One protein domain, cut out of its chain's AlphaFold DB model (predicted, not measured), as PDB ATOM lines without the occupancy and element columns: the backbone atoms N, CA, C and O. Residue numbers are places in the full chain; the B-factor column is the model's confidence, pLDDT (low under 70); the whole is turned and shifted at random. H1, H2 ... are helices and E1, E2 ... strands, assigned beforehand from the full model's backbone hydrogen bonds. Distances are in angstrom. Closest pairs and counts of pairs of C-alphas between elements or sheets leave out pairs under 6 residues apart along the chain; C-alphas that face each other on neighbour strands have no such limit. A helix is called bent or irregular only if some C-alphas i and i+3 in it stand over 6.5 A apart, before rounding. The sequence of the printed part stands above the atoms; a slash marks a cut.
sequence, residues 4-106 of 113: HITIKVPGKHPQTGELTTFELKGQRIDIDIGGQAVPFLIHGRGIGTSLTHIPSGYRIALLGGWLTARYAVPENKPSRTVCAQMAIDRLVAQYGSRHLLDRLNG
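AT A GLANCE: This is residues 4 to 106 of the 113 residues of an uncharacterized protein of Aeromonas sp. HMWF014 (UniProt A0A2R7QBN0). A strongly twisted sheet of four strands is bent into two limbs: the hairpin of E1 and the first part of E2 makes one limb, and the last part of E2 with E3 and E4 makes the other. H1 packs on this second limb, and the short H2 turns off from the end of H1 at a corner, near the last residue of E2. The printed part has 103 residues, with four named strands and then two named helices along the chain, E1 E2 E3 E4 H1 H2. The sheet's order is E1, E2, E3, E4, antiparallel throughout, a meander in which each strand is the antiparallel neighbour of the one before, and the class is mixed, helices and strands. The whole is compact, with a radius of gyration of the C-alphas of 14.0 A and spans of 38 by 30 by 23 A.

IN THESE COORDINATES: E2, the longest strand, is residues 19 to 33, 31.3 A from first to last C-alpha, and bends by 84 degrees at residue 26. E1 is residues 4 to 12, 24.7 A, beginning at C-alpha 4 at (-0.211, 41.554, -68.154). E3 is residues 36 to 43, 21.6 A, and E4 is residues 50 to 53, 10.1 A. H1 is residues 80 to 95, 22.5 A, beginning at C-alpha 80 at (1.590, 46.829, -80.025). H2 is residues 97 to 104, 10.4 A, ending at C-alpha 104 at (-17.779, 40.455, -80.805).

HOW THE PARTS SIT: The pairing of E2 is staggered: residues 19 to 27 pair with E1 and residues 27 to 33 with E3. In the hairpin E1 and E2, N 9 and O 22 are 2.8 A apart, within hydrogen-bond range. In the hairpin E2 and E3, N 31 and O 38 are 2.8 A apart, also within range. In the hairpin E3 and E4, N 41 and O 52 are within range at 2.7 A. The edge strands E1 and E4 are apart. H1 is on the sheet at a height over the sheet of 5.0 A, and its closest C-alphas to E2 are those of Gln 85 and Ile 31, 6.6 A apart. It is only just slantwise to the strands, at 57 degrees to E3 on the local plane. H2 is on the sheet too, and the closest C-alphas of H2 and E2 are those of Ser 97 and Ile 33, 5.9 A apart. H1 and H2 are close but not clearly touching, with Val 92 and Leu 100 closest at 6.7 A between C-alphas, and only just about perpendicular at 72 degrees. In H1 and H2 every O i to N i+4 pair is within hydrogen-bond range.

THE WHOLE: The two C-alphas farthest apart are those of Glu 18 and Asn 76, 41.5 A. The printed part has no cut. The link from E4 to H1 is long, residues 54 to 79. Mean pLDDT of the printed part is 72.0, and 29 residues are under 70, among them residues 44 to 50 and 55 to 73.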
ATOM      1  N   HIS A   4      -0.488  42.912 -67.702       82.88
ATOM      2  CA  HIS A   4      -0.211  41.554 -68.154       82.88
ATOM      3  C   HIS A   4      -1.156  40.576 -67.463       82.88
ATOM      4  O   HIS A   4      -1.237  40.549 -66.236       82.88
ATOM      5  N   ILE A   5      -1.886  39.799 -68.259       82.00
ATOM      6  CA  ILE A   5      -2.833  38.805 -67.758       82.00
ATOM      7  C   ILE A   5      -2.634  37.474 -68.479       82.00
ATOM      8  O   ILE A   5      -2.179  37.425 -69.625       82.00
ATOM      9  N   THR A   6      -2.986  36.400 -67.781       82.00
ATOM     10  CA  THR A   6      -3.127  35.060 -68.353       82.00
ATOM     11  C   THR A   6      -4.608  34.726 -68.379       82.00
ATOM     12  O   THR A   6      -5.304  34.981 -67.395       82.00
ATOM     13  N   ILE A   7      -5.088  34.175 -69.487       75.38
ATOM     14  CA  ILE A   7      -6.478  33.748 -69.640       75.38
ATOM     15  C   ILE A   7      -6.535  32.312 -70.146       75.38
ATOM     16  O   ILE A   7      -5.672  31.880 -70.908       75.38
ATOM     17  N   LYS A   8      -7.555  31.582 -69.703       77.31
ATOM     18  CA  LYS A   8      -7.827  30.203 -70.105       77.31
ATOM     19  C   LYS A   8      -8.934  30.194 -71.149       77.31
ATOM     20  O   LYS A   8      -9.962  30.835 -70.938       77.31
ATOM     21  N   VAL A   9      -8.715  29.510 -72.269       71.56
ATOM     22  CA  VAL A   9      -9.623  29.540 -73.420       71.56
ATOM     23  C   VAL A   9      -9.955  28.137 -73.908       71.56
ATOM     24  O   VAL A   9      -9.038  27.383 -74.226       71.56
ATOM     25  N   PRO A  10     -11.238  27.759 -73.990       69.94
ATOM     26  CA  PRO A  10     -11.613  26.476 -74.561       69.94
ATOM     27  C   PRO A  10     -11.426  26.506 -76.081       69.94
ATOM     28  O   PRO A  10     -11.832  27.464 -76.740       69.94
ATOM     29  N   GLY A  11     -10.862  25.455 -76.662       71.00
ATOM     30  CA  GLY A  11     -10.799  25.294 -78.110       71.00
ATOM     31  C   GLY A  11     -10.334  23.918 -78.544       71.00
ATOM     32  O   GLY A  11     -10.014  23.061 -77.727       71.00
ATOM     33  N   LYS A  12     -10.303  23.710 -79.856       72.69
ATOM     34  CA  LYS A  12      -9.919  22.434 -80.452       72.69
ATOM     35  C   LYS A  12      -8.406  22.384 -80.655       72.69
ATOM     36  O   LYS A  12      -7.846  23.280 -81.287       72.69
ATOM     37  N   HIS A  13      -7.743  21.357 -80.136       73.81
ATOM     38  CA  HIS A  13      -6.319  21.144 -80.358       73.81
ATOM     39  C   HIS A  13      -6.059  20.902 -81.855       73.81
ATOM     40  O   HIS A  13      -6.688  20.021 -82.440       73.81
ATOM     41  N   PRO A  14      -5.163  21.663 -82.508       61.78
ATOM     42  CA  PRO A  14      -5.029  21.634 -83.965       61.78
ATOM     43  C   PRO A  14      -4.486  20.308 -84.509       61.78
ATOM     44  O   PRO A  14      -4.752  19.982 -85.659       61.78
ATOM     45  N   GLN A  15      -3.749  19.539 -83.700       70.62
ATOM     46  CA  GLN A  15      -3.184  18.251 -84.124       70.62
ATOM     47  C   GLN A  15      -4.089  17.062 -83.788       70.62
ATOM     48  O   GLN A  15      -4.190  16.133 -84.578       70.62
ATOM     49  N   THR A  16      -4.737  17.077 -82.620       79.81
ATOM     50  CA  THR A  16      -5.513  15.922 -82.120       79.81
ATOM     51  C   THR A  16      -7.011  16.094 -82.327       79.81
ATOM     52  O   THR A  16      -7.766  15.133 -82.267       79.81
ATOM     53  N   GLY A  17      -7.471  17.320 -82.577       76.12
ATOM     54  CA  GLY A  17      -8.886  17.622 -82.716       76.12
ATOM     55  C   GLY A  17      -9.674  17.578 -81.401       76.12
ATOM     56  O   GLY A  17     -10.889  17.756 -81.426       76.12
ATOM     57  N   GLU A  18      -9.025  17.364 -80.262       83.62
ATOM     58  CA  GLU A  18      -9.697  17.284 -78.965       83.62
ATOM     59  C   GLU A  18     -10.064  18.668 -78.434       83.62
ATOM     60  O   GLU A  18      -9.350  19.648 -78.658       83.62
ATOM     61  N   LEU A  19     -11.175  18.755 -77.703       80.88
ATOM     62  CA  LEU A  19     -11.510  19.964 -76.959       80.88
ATOM     63  C   LEU A  19     -10.592  20.070 -75.740       80.88
ATOM     64  O   LEU A  19     -10.582  19.199 -74.877       80.88
ATOM     65  N   THR A  20      -9.834  21.156 -75.669       77.38
ATOM     66  CA  THR A  20      -8.895  21.451 -74.588       77.38
ATOM     67  C   THR A  20      -9.013  22.909 -74.149       77.38
ATOM     68  O   THR A  20      -9.735  23.704 -74.752       77.38
ATOM     69  N   THR A  21      -8.311  23.267 -73.078       79.19
ATOM     70  CA  THR A  21      -8.188  24.646 -72.602       79.19
ATOM     71  C   THR A  21      -6.767  25.141 -72.844       79.19
ATOM     72  O   THR A  21      -5.821  24.590 -72.289       79.19
ATOM     73  N   PHE A  22      -6.603  26.201 -73.633       74.94
ATOM     74  CA  PHE A  22      -5.311  26.850 -73.844       74.94
ATOM     75  C   PHE A  22      -5.097  27.982 -72.844       74.94
ATOM     76  O   PHE A  22      -6.031  28.702 -72.493       74.94
ATOM     77  N   GLU A  23      -3.851  28.187 -72.432       81.38
ATOM     78  CA  GLU A  23      -3.454  29.368 -71.672       81.38
ATOM     79  C   GLU A  23      -2.846  30.413 -72.607       81.38
ATOM     80  O   GLU A  23      -1.796  30.195 -73.213       81.38
ATOM     81  N   LEU A  24      -3.493  31.573 -72.709       77.19
ATOM     82  CA  LEU A  24      -2.979  32.716 -73.455       77.19
ATOM     83  C   LEU A  24      -2.446  33.766 -72.484       77.19
ATOM     84  O   LEU A  24      -3.159  34.235 -71.598       77.19
ATOM     85  N   LYS A  25      -1.184  34.155 -72.673       83.00
ATOM     86  CA  LYS A  25      -0.519  35.217 -71.907       83.00
ATOM     87  C   LYS A  25      -0.351  36.440 -72.795       83.00
ATOM     88  O   LYS A  25       0.127  36.324 -73.925       83.00
ATOM     89  N   GLY A  26      -0.724  37.610 -72.293       81.69
ATOM     90  CA  GLY A  26      -0.701  38.827 -73.098       81.69
ATOM     91  C   GLY A  26      -0.872  40.099 -72.286       81.69
ATOM     92  O   GLY A  26      -0.773  40.094 -71.058       81.69
ATOM     93  N   GLN A  27      -1.085  41.207 -72.986       82.06
ATOM     94  CA  GLN A  27      -1.463  42.489 -72.389       82.06
ATOM     95  C   GLN A  27      -2.957  42.697 -72.586       82.06
ATOM     96  O   GLN A  27      -3.441  42.582 -73.711       82.06
ATOM     97  N   ARG A  28      -3.680  43.017 -71.509       82.44
ATOM     98  CA  ARG A  28      -5.035  43.548 -71.643       82.44
ATOM     99  C   ARG A  28      -4.961  45.001 -72.096       82.44
ATOM    100  O   ARG A  28      -4.256  45.805 -71.480       82.44
ATOM    101  N   ILE A  29      -5.730  45.311 -73.126       80.62
ATOM    102  CA  ILE A  29      -5.998  46.654 -73.623       80.62
ATOM    103  C   ILE A  29      -7.512  46.830 -73.719       80.62
ATOM    104  O   ILE A  29      -8.212  45.872 -74.031       80.62
ATOM    105  N   ASP A  30      -8.013  48.032 -73.465       82.94
ATOM    106  CA  ASP A  30      -9.377  48.398 -73.836       82.94
ATOM    107  C   ASP A  30      -9.282  49.307 -75.073       82.94
ATOM    108  O   ASP A  30      -8.491  50.252 -75.090       82.94
ATOM    109  N   ILE A  31     -10.011  48.959 -76.131       79.81
ATOM    110  CA  ILE A  31     -10.005  49.644 -77.428       79.81
ATOM    111  C   ILE A  31     -11.373  50.282 -77.638       79.81
ATOM    112  O   ILE A  31     -12.388  49.617 -77.436       79.81
ATOM    113  N   ASP A  32     -11.408  51.546 -78.054       83.19
ATOM    114  CA  ASP A  32     -12.667  52.196 -78.408       83.19
ATOM    115  C   ASP A  32     -13.191  51.675 -79.754       83.19
ATOM    116  O   ASP A  32     -12.498  51.730 -80.772       83.19
ATOM    117  N   ILE A  33     -14.420  51.158 -79.753       82.81
ATOM    118  CA  ILE A  33     -15.152  50.748 -80.952       82.81
ATOM    119  C   ILE A  33     -16.494  51.470 -80.935       82.81
ATOM    120  O   ILE A  33     -17.428  51.052 -80.256       82.81
ATOM    121  N   GLY A  34     -16.598  52.556 -81.705       81.12
ATOM    122  CA  GLY A  34     -17.839  53.325 -81.817       81.12
ATOM    123  C   GLY A  34     -18.304  53.946 -80.497       81.12
ATOM    124  O   GLY A  34     -19.503  53.930 -80.227       81.12
ATOM    125  N   GLY A  35     -17.377  54.457 -79.677       82.62
ATOM    126  CA  GLY A  35     -17.676  55.073 -78.379       82.62
ATOM    127  C   GLY A  35     -17.833  54.081 -77.222       82.62
ATOM    128  O   GLY A  35     -18.193  54.484 -76.115       82.62
ATOM    129  N   GLN A  36     -17.595  52.787 -77.458       81.50
ATOM    130  CA  GLN A  36     -17.596  51.756 -76.430       81.50
ATOM    131  C   GLN A  36     -16.179  51.214 -76.213       81.50
ATOM    132  O   GLN A  36     -15.551  50.706 -77.137       81.50
ATOM    133  N   ALA A  37     -15.714  51.226 -74.960       84.38
ATOM    134  CA  ALA A  37     -14.471  50.570 -74.569       84.38
ATOM    135  C   ALA A  37     -14.648  49.042 -74.572       84.38
ATOM    136  O   ALA A  37     -15.395  48.480 -73.766       84.38
ATOM    137  N   VAL A  38     -13.949  48.368 -75.484       80.38
ATOM    138  CA  VAL A  38     -14.012  46.920 -75.682       80.38
ATOM    139  C   VAL A  38     -12.693  46.271 -75.243       80.38
ATOM    140  O   VAL A  38     -11.637  46.651 -75.755       80.38
ATOM    141  N   PRO A  39     -12.700  45.279 -74.330       80.69
ATOM    142  CA  PRO A  39     -11.466  44.673 -73.845       80.69
ATOM    143  C   PRO A  39     -10.900  43.645 -74.830       80.69
ATOM    144  O   PRO A  39     -11.599  42.733 -75.274       80.69
ATOM    145  N   PHE A  40      -9.597  43.712 -75.085       78.81
ATOM    146  CA  PHE A  40      -8.848  42.736 -75.871       78.81
ATOM    147  C   PHE A  40      -7.599  42.248 -75.129       78.81
ATOM    148  O   PHE A  40      -6.954  42.981 -74.378       78.81
ATOM    149  N   LEU A  41      -7.223  40.995 -75.385       79.31
ATOM    150  CA  LEU A  41      -5.898  40.460 -75.118       79.31
ATOM    151  C   LEU A  41      -5.046  40.638 -76.374       79.31
ATOM    152  O   LEU A  41      -5.325  40.032 -77.409       79.31
ATOM    153  N   ILE A  42      -3.967  41.401 -76.254       78.38
ATOM    154  CA  ILE A  42      -2.886  41.421 -77.235       78.38
ATOM    155  C   ILE A  42      -1.886  40.311 -76.887       78.38
ATOM    156  O   ILE A  42      -1.274  40.342 -75.813       78.38
ATOM    157  N   HIS A  43      -1.681  39.355 -77.797       74.56
ATOM    158  CA  HIS A  43      -0.708  38.265 -77.653       74.56
ATOM    159  C   HIS A  43       0.021  37.966 -78.979       74.56
ATOM    160  O   HIS A  43      -0.403  38.392 -80.048       74.56
ATOM    161  N   GLY A  44       1.155  37.256 -78.913       65.44
ATOM    162  CA  GLY A  44       2.011  36.964 -80.074       65.44
ATOM    163  C   GLY A  44       3.369  37.681 -80.053       65.44
ATOM    164  O   GLY A  44       3.627  38.557 -79.219       65.44
ATOM    165  N   ARG A  45       4.277  37.260 -80.944       51.69
ATOM    166  CA  ARG A  45       5.633  37.816 -81.106       51.69
ATOM    167  C   ARG A  45       5.793  38.363 -82.532       51.69
ATOM    168  O   ARG A  45       5.548  37.642 -83.489       51.69
ATOM    169  N   GLY A  46       6.275  39.601 -82.666       49.88
ATOM    170  CA  GLY A  46       6.656  40.194 -83.956       49.88
ATOM    171  C   GLY A  46       5.527  40.919 -84.701       49.88
ATOM    172  O   GLY A  46       4.618  41.465 -84.084       49.88
ATOM    173  N   ILE A  47       5.634  40.950 -86.034       42.31
ATOM    174  CA  ILE A  47       4.755  41.690 -86.967       42.31
ATOM    175  C   ILE A  47       3.321  41.111 -86.984       42.31
ATOM    176  O   ILE A  47       2.367  41.818 -87.284       42.31
ATOM    177  N   GLY A  48       3.147  39.846 -86.577       54.38
ATOM    178  CA  GLY A  48       1.843  39.233 -86.318       54.38
ATOM    179  C   GLY A  48       1.401  39.466 -84.873       54.38
ATOM    180  O   GLY A  48       1.717  38.670 -83.989       54.38
ATOM    181  N   THR A  49       0.693  40.567 -84.624       59.44
ATOM    182  CA  THR A  49       0.015  40.790 -83.339       59.44
ATOM    183  C   THR A  49      -1.370  40.155 -83.396       59.44
ATOM    184  O   THR A  49      -2.207  40.580 -84.188       59.44
ATOM    185  N   SER A  50      -1.615  39.145 -82.561       68.31
ATOM    186  CA  SER A  50      -2.930  38.522 -82.428       68.31
ATOM    187  C   SER A  50      -3.754  39.264 -81.381       68.31
ATOM    188  O   SER A  50      -3.279  39.554 -80.277       68.31
ATOM    189  N   LEU A  51      -5.003  39.555 -81.736       71.94
ATOM    190  CA  LEU A  51      -5.994  40.147 -80.851       71.94
ATOM    191  C   LEU A  51      -7.059  39.121 -80.518       71.94
ATOM    192  O   LEU A  51      -7.618  38.484 -81.408       71.94
ATOM    193  N   THR A  52      -7.365  39.016 -79.234       72.62
ATOM    194  CA  THR A  52      -8.424  38.148 -78.737       72.62
ATOM    195  C   THR A  52      -9.398  38.963 -77.894       72.62
ATOM    196  O   THR A  52      -8.998  39.561 -76.902       72.62
ATOM    197  N   HIS A  53     -10.672  39.008 -78.282       71.75
ATOM    198  CA  HIS A  53     -11.712  39.730 -77.542       71.75
ATOM    199  C   HIS A  53     -11.974  39.100 -76.163       71.75
ATOM    200  O   HIS A  53     -11.999  37.874 -76.049       71.75
ATOM    201  N   ILE A  54     -12.175  39.923 -75.125       71.19
ATOM    202  CA  ILE A  54     -12.450  39.485 -73.749       71.19
ATOM    203  C   ILE A  54     -13.726  40.177 -73.222       71.19
ATOM    204  O   ILE A  54     -13.633  41.154 -72.477       71.19
ATOM    205  N   PRO A  55     -14.937  39.687 -73.539       62.97
ATOM    206  CA  PRO A  55     -16.129  40.142 -72.832       62.97
ATOM    207  C   PRO A  55     -16.012  39.740 -71.352       62.97
ATOM    208  O   PRO A  55     -15.309  38.779 -71.025       62.97
ATOM    209  N   SER A  56     -16.683  40.487 -70.471       54.12
ATOM    210  CA  SER A  56     -16.526  40.612 -69.004       54.12
ATOM    211  C   SER A  56     -16.589  39.340 -68.121       54.12
ATOM    212  O   SER A  56     -16.803  39.446 -66.918       54.12
ATOM    213  N   GLY A  57     -16.348  38.146 -68.669       49.16
ATOM    214  CA  GLY A  57     -16.220  36.876 -67.948       49.16
ATOM    215  C   GLY A  57     -15.515  35.738 -68.712       49.16
ATOM    216  O   GLY A  57     -15.772  34.584 -68.398       49.16
ATOM    217  N   TYR A  58     -14.631  36.036 -69.683       51.69
ATOM    218  CA  TYR A  58     -13.801  35.081 -70.465       51.69
ATOM    219  C   TYR A  58     -14.523  34.248 -71.555       51.69
ATOM    220  O   TYR A  58     -14.561  33.021 -71.485       51.69
ATOM    221  N   ARG A  59     -15.028  34.871 -72.635       47.44
ATOM    222  CA  ARG A  59     -15.421  34.136 -73.867       47.44
ATOM    223  C   ARG A  59     -14.471  34.443 -75.017       47.44
ATOM    224  O   ARG A  59     -14.334  35.604 -75.384       47.44
ATOM    225  N   ILE A  60     -13.839  33.411 -75.585       49.75
ATOM    226  CA  ILE A  60     -12.841  33.536 -76.658       49.75
ATOM    227  C   ILE A  60     -13.186  32.596 -77.811       49.75
ATOM    228  O   ILE A  60     -13.419  31.407 -77.608       49.75
ATOM    229  N   ALA A  61     -13.238  33.151 -79.022       47.28
ATOM    230  CA  ALA A  61     -13.577  32.427 -80.238       47.28
ATOM    231  C   ALA A  61     -12.365  31.636 -80.756       47.28
ATOM    232  O   ALA A  61     -11.520  32.176 -81.463       47.28
ATOM    233  N   LEU A  62     -12.294  30.346 -80.420       44.25
ATOM    234  CA  LEU A  62     -11.333  29.408 -81.022       44.25
ATOM    235  C   LEU A  62     -11.904  28.630 -82.219       44.25
ATOM    236  O   LEU A  62     -11.174  27.902 -82.884       44.25
ATOM    237  N   LEU A  63     -13.186  28.817 -82.540       37.31
ATOM    238  CA  LEU A  63     -13.883  28.186 -83.661       37.31
ATOM    239  C   LEU A  63     -14.976  29.146 -84.165       37.31
ATOM    240  O   LEU A  63     -15.960  29.347 -83.461       37.31
ATOM    241  N   GLY A  64     -14.818  29.749 -85.355       39.84
ATOM    242  CA  GLY A  64     -15.952  30.399 -86.045       39.84
ATOM    243  C   GLY A  64     -15.780  31.802 -86.645       39.84
ATOM    244  O   GLY A  64     -16.782  32.395 -87.031       39.84
ATOM    245  N   GLY A  65     -14.564  32.341 -86.783       52.22
ATOM    246  CA  GLY A  65     -14.340  33.501 -87.658       52.22
ATOM    247  C   GLY A  65     -13.330  34.500 -87.122       52.22
ATOM    248  O   GLY A  65     -13.684  35.441 -86.418       52.22
ATOM    249  N   TRP A  66     -12.069  34.315 -87.501       55.88
ATOM    250  CA  TRP A  66     -11.040  35.330 -87.319       55.88
ATOM    251  C   TRP A  66     -11.382  36.557 -88.171       55.88
ATOM    252  O   TRP A  66     -11.594  36.435 -89.378       55.88
ATOM    253  N   LEU A  67     -11.416  37.739 -87.555       56.75
ATOM    254  CA  LEU A  67     -11.383  38.997 -88.293       56.75
ATOM    255  C   LEU A  67      -9.921  39.375 -88.509       56.75
ATOM    256  O   LEU A  67      -9.215  39.755 -87.577       56.75
ATOM    257  N   THR A  68      -9.464  39.226 -89.747       61.75
ATOM    258  CA  THR A  68      -8.086  39.529 -90.130       61.75
ATOM    259  C   THR A  68      -8.035  40.918 -90.744       61.75
ATOM    260  O   THR A  68      -8.487  41.113 -91.870       61.75
ATOM    261  N   ALA A  69      -7.438  41.874 -90.038       60.84
ATOM    262  CA  ALA A  69      -7.077  43.162 -90.618       60.84
ATOM    263  C   ALA A  69      -5.671  43.074 -91.221       60.84
ATOM    264  O   ALA A  69      -4.703  42.798 -90.512       60.84
ATOM    265  N   ARG A  70      -5.540  43.323 -92.528       63.69
ATOM    266  CA  ARG A  70      -4.235  43.499 -93.180       63.69
ATOM    267  C   ARG A  70      -3.950  44.990 -93.312       63.69
ATOM    268  O   ARG A  70      -4.758  45.721 -93.875       63.69
ATOM    269  N   TYR A  71      -2.806  45.433 -92.809       64.06
ATOM    270  CA  TYR A  71      -2.339  46.809 -92.950       64.06
ATOM    271  C   TYR A  71      -0.813  46.837 -93.040       64.06
ATOM    272  O   TYR A  71      -0.134  45.951 -92.521       64.06
ATOM    273  N   ALA A  72      -0.278  47.852 -93.719       69.94
ATOM    274  CA  ALA A  72       1.154  48.110 -93.719       69.94
ATOM    275  C   ALA A  72       1.560  48.627 -92.334       69.94
ATOM    276  O   ALA A  72       0.996  49.611 -91.851       69.94
ATOM    277  N   VAL A  73       2.514  47.953 -91.688       67.19
ATOM    278  CA  VAL A  73       3.081  48.434 -90.425       67.19
ATOM    279  C   VAL A  73       3.988  49.626 -90.741       67.19
ATOM    280  O   VAL A  73       4.896  49.468 -91.558       67.19
ATOM    281  N   PRO A  74       3.766  50.799 -90.124       71.69
ATOM    282  CA  PRO A  74       4.618  51.964 -90.339       71.69
ATOM    283  C   PRO A  74       6.092  51.684 -90.005       71.69
ATOM    284  O   PRO A  74       6.395  50.924 -89.080       71.69
ATOM    285  N   GLU A  75       7.016  52.328 -90.724       72.62
ATOM    286  CA  GLU A  75       8.469  52.114 -90.586       72.62
ATOM    287  C   GLU A  75       8.993  52.384 -89.170       72.62
ATOM    288  O   GLU A  75       9.925  51.725 -88.709       72.62
ATOM    289  N   ASN A  76       8.341  53.295 -88.441       79.75
ATOM    290  CA  ASN A  76       8.664  53.625 -87.054       79.75
ATOM    291  C   ASN A  76       8.294  52.519 -86.042       79.75
ATOM    292  O   ASN A  76       8.512  52.714 -84.848       79.75
ATOM    293  N   LYS A  77       7.761  51.373 -86.501       70.06
ATOM    294  CA  LYS A  77       7.400  50.192 -85.695       70.06
ATOM    295  C   LYS A  77       6.599  50.587 -84.449       70.06
ATOM    296  O   LYS A  77       7.108  50.488 -83.328       70.06
ATOM    297  N   PRO A  78       5.350  51.043 -84.632       73.06
ATOM    298  CA  PRO A  78       4.551  51.555 -83.535       73.06
ATOM    299  C   PRO A  78       4.324  50.484 -82.461       73.06
ATOM    300  O   PRO A  78       4.451  49.279 -82.695       73.06
ATOM    301  N   SER A  79       3.998  50.934 -81.246       77.88
ATOM    302  CA  SER A  79       3.743  50.019 -80.132       77.88
ATOM    303  C   SER A  79       2.629  49.019 -80.471       77.88
ATOM    304  O   SER A  79       1.742  49.296 -81.280       77.88
ATOM    305  N   ARG A  80       2.616  47.862 -79.800       73.81
ATOM    306  CA  ARG A  80       1.590  46.829 -80.025       73.81
ATOM    307  C   ARG A  80       0.164  47.347 -79.829       73.81
ATOM    308  O   ARG A  80      -0.726  46.951 -80.568       73.81
ATOM    309  N   THR A  81      -0.033  48.246 -78.867       75.19
ATOM    310  CA  THR A  81      -1.297  48.953 -78.618       75.19
ATOM    311  C   THR A  81      -1.738  49.763 -79.834       75.19
ATOM    312  O   THR A  81      -2.892  49.689 -80.237       75.19
ATOM    313  N   VAL A  82      -0.814  50.498 -80.455       79.31
ATOM    314  CA  VAL A  82      -1.108  51.307 -81.645       79.31
ATOM    315  C   VAL A  82      -1.406  50.408 -82.846       79.31
ATOM    316  O   VAL A  82      -2.404  50.615 -83.525       79.31
ATOM    317  N   CYS A  83      -0.614  49.354 -83.056       77.56
ATOM    318  CA  CYS A  83      -0.894  48.329 -84.065       77.56
ATOM    319  C   CYS A  83      -2.287  47.696 -83.882       77.56
ATOM    320  O   CYS A  83      -3.015  47.483 -84.851       77.56
ATOM    321  N   ALA A  84      -2.672  47.409 -82.637       76.25
ATOM    322  CA  ALA A  84      -3.980  46.860 -82.312       76.25
ATOM    323  C   ALA A  84      -5.117  47.831 -82.651       76.25
ATOM    324  O   ALA A  84      -6.087  47.424 -83.287       76.25
ATOM    325  N   GLN A  85      -4.971  49.107 -82.284       78.69
ATOM    326  CA  GLN A  85      -5.946  50.146 -82.617       78.69
ATOM    327  C   GLN A  85      -6.103  50.281 -84.136       78.69
ATOM    328  O   GLN A  85      -7.214  50.181 -84.640       78.69
ATOM    329  N   MET A  86      -4.995  50.368 -84.881       80.19
ATOM    330  CA  MET A  86      -5.026  50.457 -86.347       80.19
ATOM    331  C   MET A  86      -5.745  49.265 -86.997       80.19
ATOM    332  O   MET A  86      -6.471  49.434 -87.978       80.19
ATOM    333  N   ALA A  87      -5.551  48.054 -86.468       79.06
ATOM    334  CA  ALA A  87      -6.248  46.864 -86.944       79.06
ATOM    335  C   ALA A  87      -7.768  46.975 -86.735       79.06
ATOM    336  O   ALA A  87      -8.540  46.665 -87.642       79.06
ATOM    337  N   ILE A  88      -8.194  47.438 -85.557       79.19
ATOM    338  CA  ILE A  88      -9.606  47.635 -85.227       79.19
ATOM    339  C   ILE A  88     -10.220  48.757 -86.065       79.19
ATOM    340  O   ILE A  88     -11.289  48.542 -86.630       79.19
ATOM    341  N   ASP A  89      -9.535  49.887 -86.244       82.50
ATOM    342  CA  ASP A  89     -10.011  50.999 -87.078       82.50
ATOM    343  C   ASP A  89     -10.282  50.536 -88.518       82.50
ATOM    344  O   ASP A  89     -11.283  50.907 -89.130       82.50
ATOM    345  N   ARG A  90      -9.428  49.652 -89.054       79.81
ATOM    346  CA  ARG A  90      -9.635  49.034 -90.372       79.81
ATOM    347  C   ARG A  90     -10.862  48.125 -90.404       79.81
ATOM    348  O   ARG A  90     -11.618  48.180 -91.370       79.81
ATOM    349  N   LEU A  91     -11.080  47.315 -89.368       78.69
ATOM    350  CA  LEU A  91     -12.274  46.468 -89.268       78.69
ATOM    351  C   LEU A  91     -13.547  47.306 -89.113       78.69
ATOM    352  O   LEU A  91     -14.564  46.986 -89.725       78.69
ATOM    353  N   VAL A  92     -13.489  48.396 -88.349       82.75
ATOM    354  CA  VAL A  92     -14.584  49.363 -88.215       82.75
ATOM    355  C   VAL A  92     -14.883  50.027 -89.554       82.75
ATOM    356  O   VAL A  92     -16.046  50.101 -89.933       82.75
ATOM    357  N   ALA A  93     -13.866  50.449 -90.307       82.12
ATOM    358  CA  ALA A  93     -14.062  51.017 -91.638       82.12
ATOM    359  C   ALA A  93     -14.662  50.002 -92.629       82.12
ATOM    360  O   ALA A  93     -15.448  50.380 -93.493       82.12
ATOM    361  N   GLN A  94     -14.308  48.718 -92.506       79.50
ATOM    362  CA  GLN A  94     -14.778  47.669 -93.411       79.50
ATOM    363  C   GLN A  94     -16.204  47.192 -93.106       79.50
ATOM    364  O   GLN A  94     -16.963  46.915 -94.030       79.50
ATOM    365  N   TYR A  95     -16.553  47.045 -91.828       79.56
ATOM    366  CA  TYR A  95     -17.803  46.401 -91.411       79.56
ATOM    367  C   TYR A  95     -18.773  47.347 -90.694       79.56
ATOM    368  O   TYR A  95     -19.950  47.028 -90.549       79.56
ATOM    369  N   GLY A  96     -18.300  48.504 -90.236       84.06
ATOM    370  CA  GLY A  96     -19.020  49.392 -89.331       84.06
ATOM    371  C   GLY A  96     -18.909  48.952 -87.867       84.06
ATOM    372  O   GLY A  96     -18.928  47.761 -87.541       84.06
ATOM    373  N   SER A  97     -18.837  49.924 -86.953       83.69
ATOM    374  CA  SER A  97     -18.661  49.673 -85.512       83.69
ATOM    375  C   SER A  97     -19.758  48.783 -84.932       83.69
ATOM    376  O   SER A  97     -19.467  47.859 -84.182       83.69
ATOM    377  N   ARG A  98     -21.025  49.014 -85.307       83.12
ATOM    378  CA  ARG A  98     -22.169  48.256 -84.775       83.12
ATOM    379  C   ARG A  98     -22.125  46.782 -85.170       83.12
ATOM    380  O   ARG A  98     -22.305  45.919 -84.319       83.12
ATOM    381  N   HIS A  99     -21.807  46.501 -86.430       78.75
ATOM    382  CA  HIS A  99     -21.650  45.137 -86.923       78.75
ATOM    383  C   HIS A  99     -20.491  44.419 -86.222       78.75
ATOM    384  O   HIS A  99     -20.615  43.261 -85.821       78.75
ATOM    385  N   LEU A 100     -19.365  45.118 -86.040       77.44
ATOM    386  CA  LEU A 100     -18.213  44.584 -85.324       77.44
ATOM    387  C   LEU A 100     -18.570  44.269 -83.864       77.44
ATOM    388  O   LEU A 100     -18.290  43.168 -83.394       77.44
ATOM    389  N   LEU A 101     -19.248  45.184 -83.170       78.31
ATOM    390  CA  LEU A 101     -19.730  44.978 -81.801       78.31
ATOM    391  C   LEU A 101     -20.707  43.802 -81.698       78.31
ATOM    392  O   LEU A 101     -20.596  42.998 -80.773       78.31
ATOM    393  N   ASP A 102     -21.645  43.659 -82.634       78.56
ATOM    394  CA  ASP A 102     -22.591  42.540 -82.630       78.56
ATOM    395  C   ASP A 102     -21.869  41.194 -82.841       78.56
ATOM    396  O   ASP A 102     -22.140  40.241 -82.101       78.56
ATOM    397  N   ARG A 103     -20.863  41.137 -83.731       74.31
ATOM    398  CA  ARG A 103     -19.980  39.962 -83.892       74.31
ATOM    399  C   ARG A 103     -19.208  39.625 -82.627       74.31
ATOM    400  O   ARG A 103     -19.169  38.465 -82.221       74.31
ATOM    401  N   LEU A 104     -18.591  40.627 -82.010       74.62
ATOM    402  CA  LEU A 104     -17.779  40.455 -80.805       74.62
ATOM    403  C   LEU A 104     -18.617  39.999 -79.603       74.62
ATOM    404  O   LEU A 104     -18.134  39.226 -78.775       74.62
ATOM    405  N   ASN A 105     -19.882  40.414 -79.544       72.12
ATOM    406  CA  ASN A 105     -20.842  39.978 -78.531       72.12
ATOM    407  C   ASN A 105     -21.467  38.603 -78.823       72.12
ATOM    408  O   ASN A 105     -22.308  38.143 -78.050       72.12
ATOM    409  N   GLY A 106     -21.074  37.934 -79.915       66.62
ATOM    410  CA  GLY A 106     -21.617  36.631 -80.297       66.62
ATOM    411  C   GLY A 106     -23.097  36.681 -80.677       66.62
ATOM    412  O   GLY A 106     -23.773  35.654 -80.612       66.62
TER     413      GLY A 106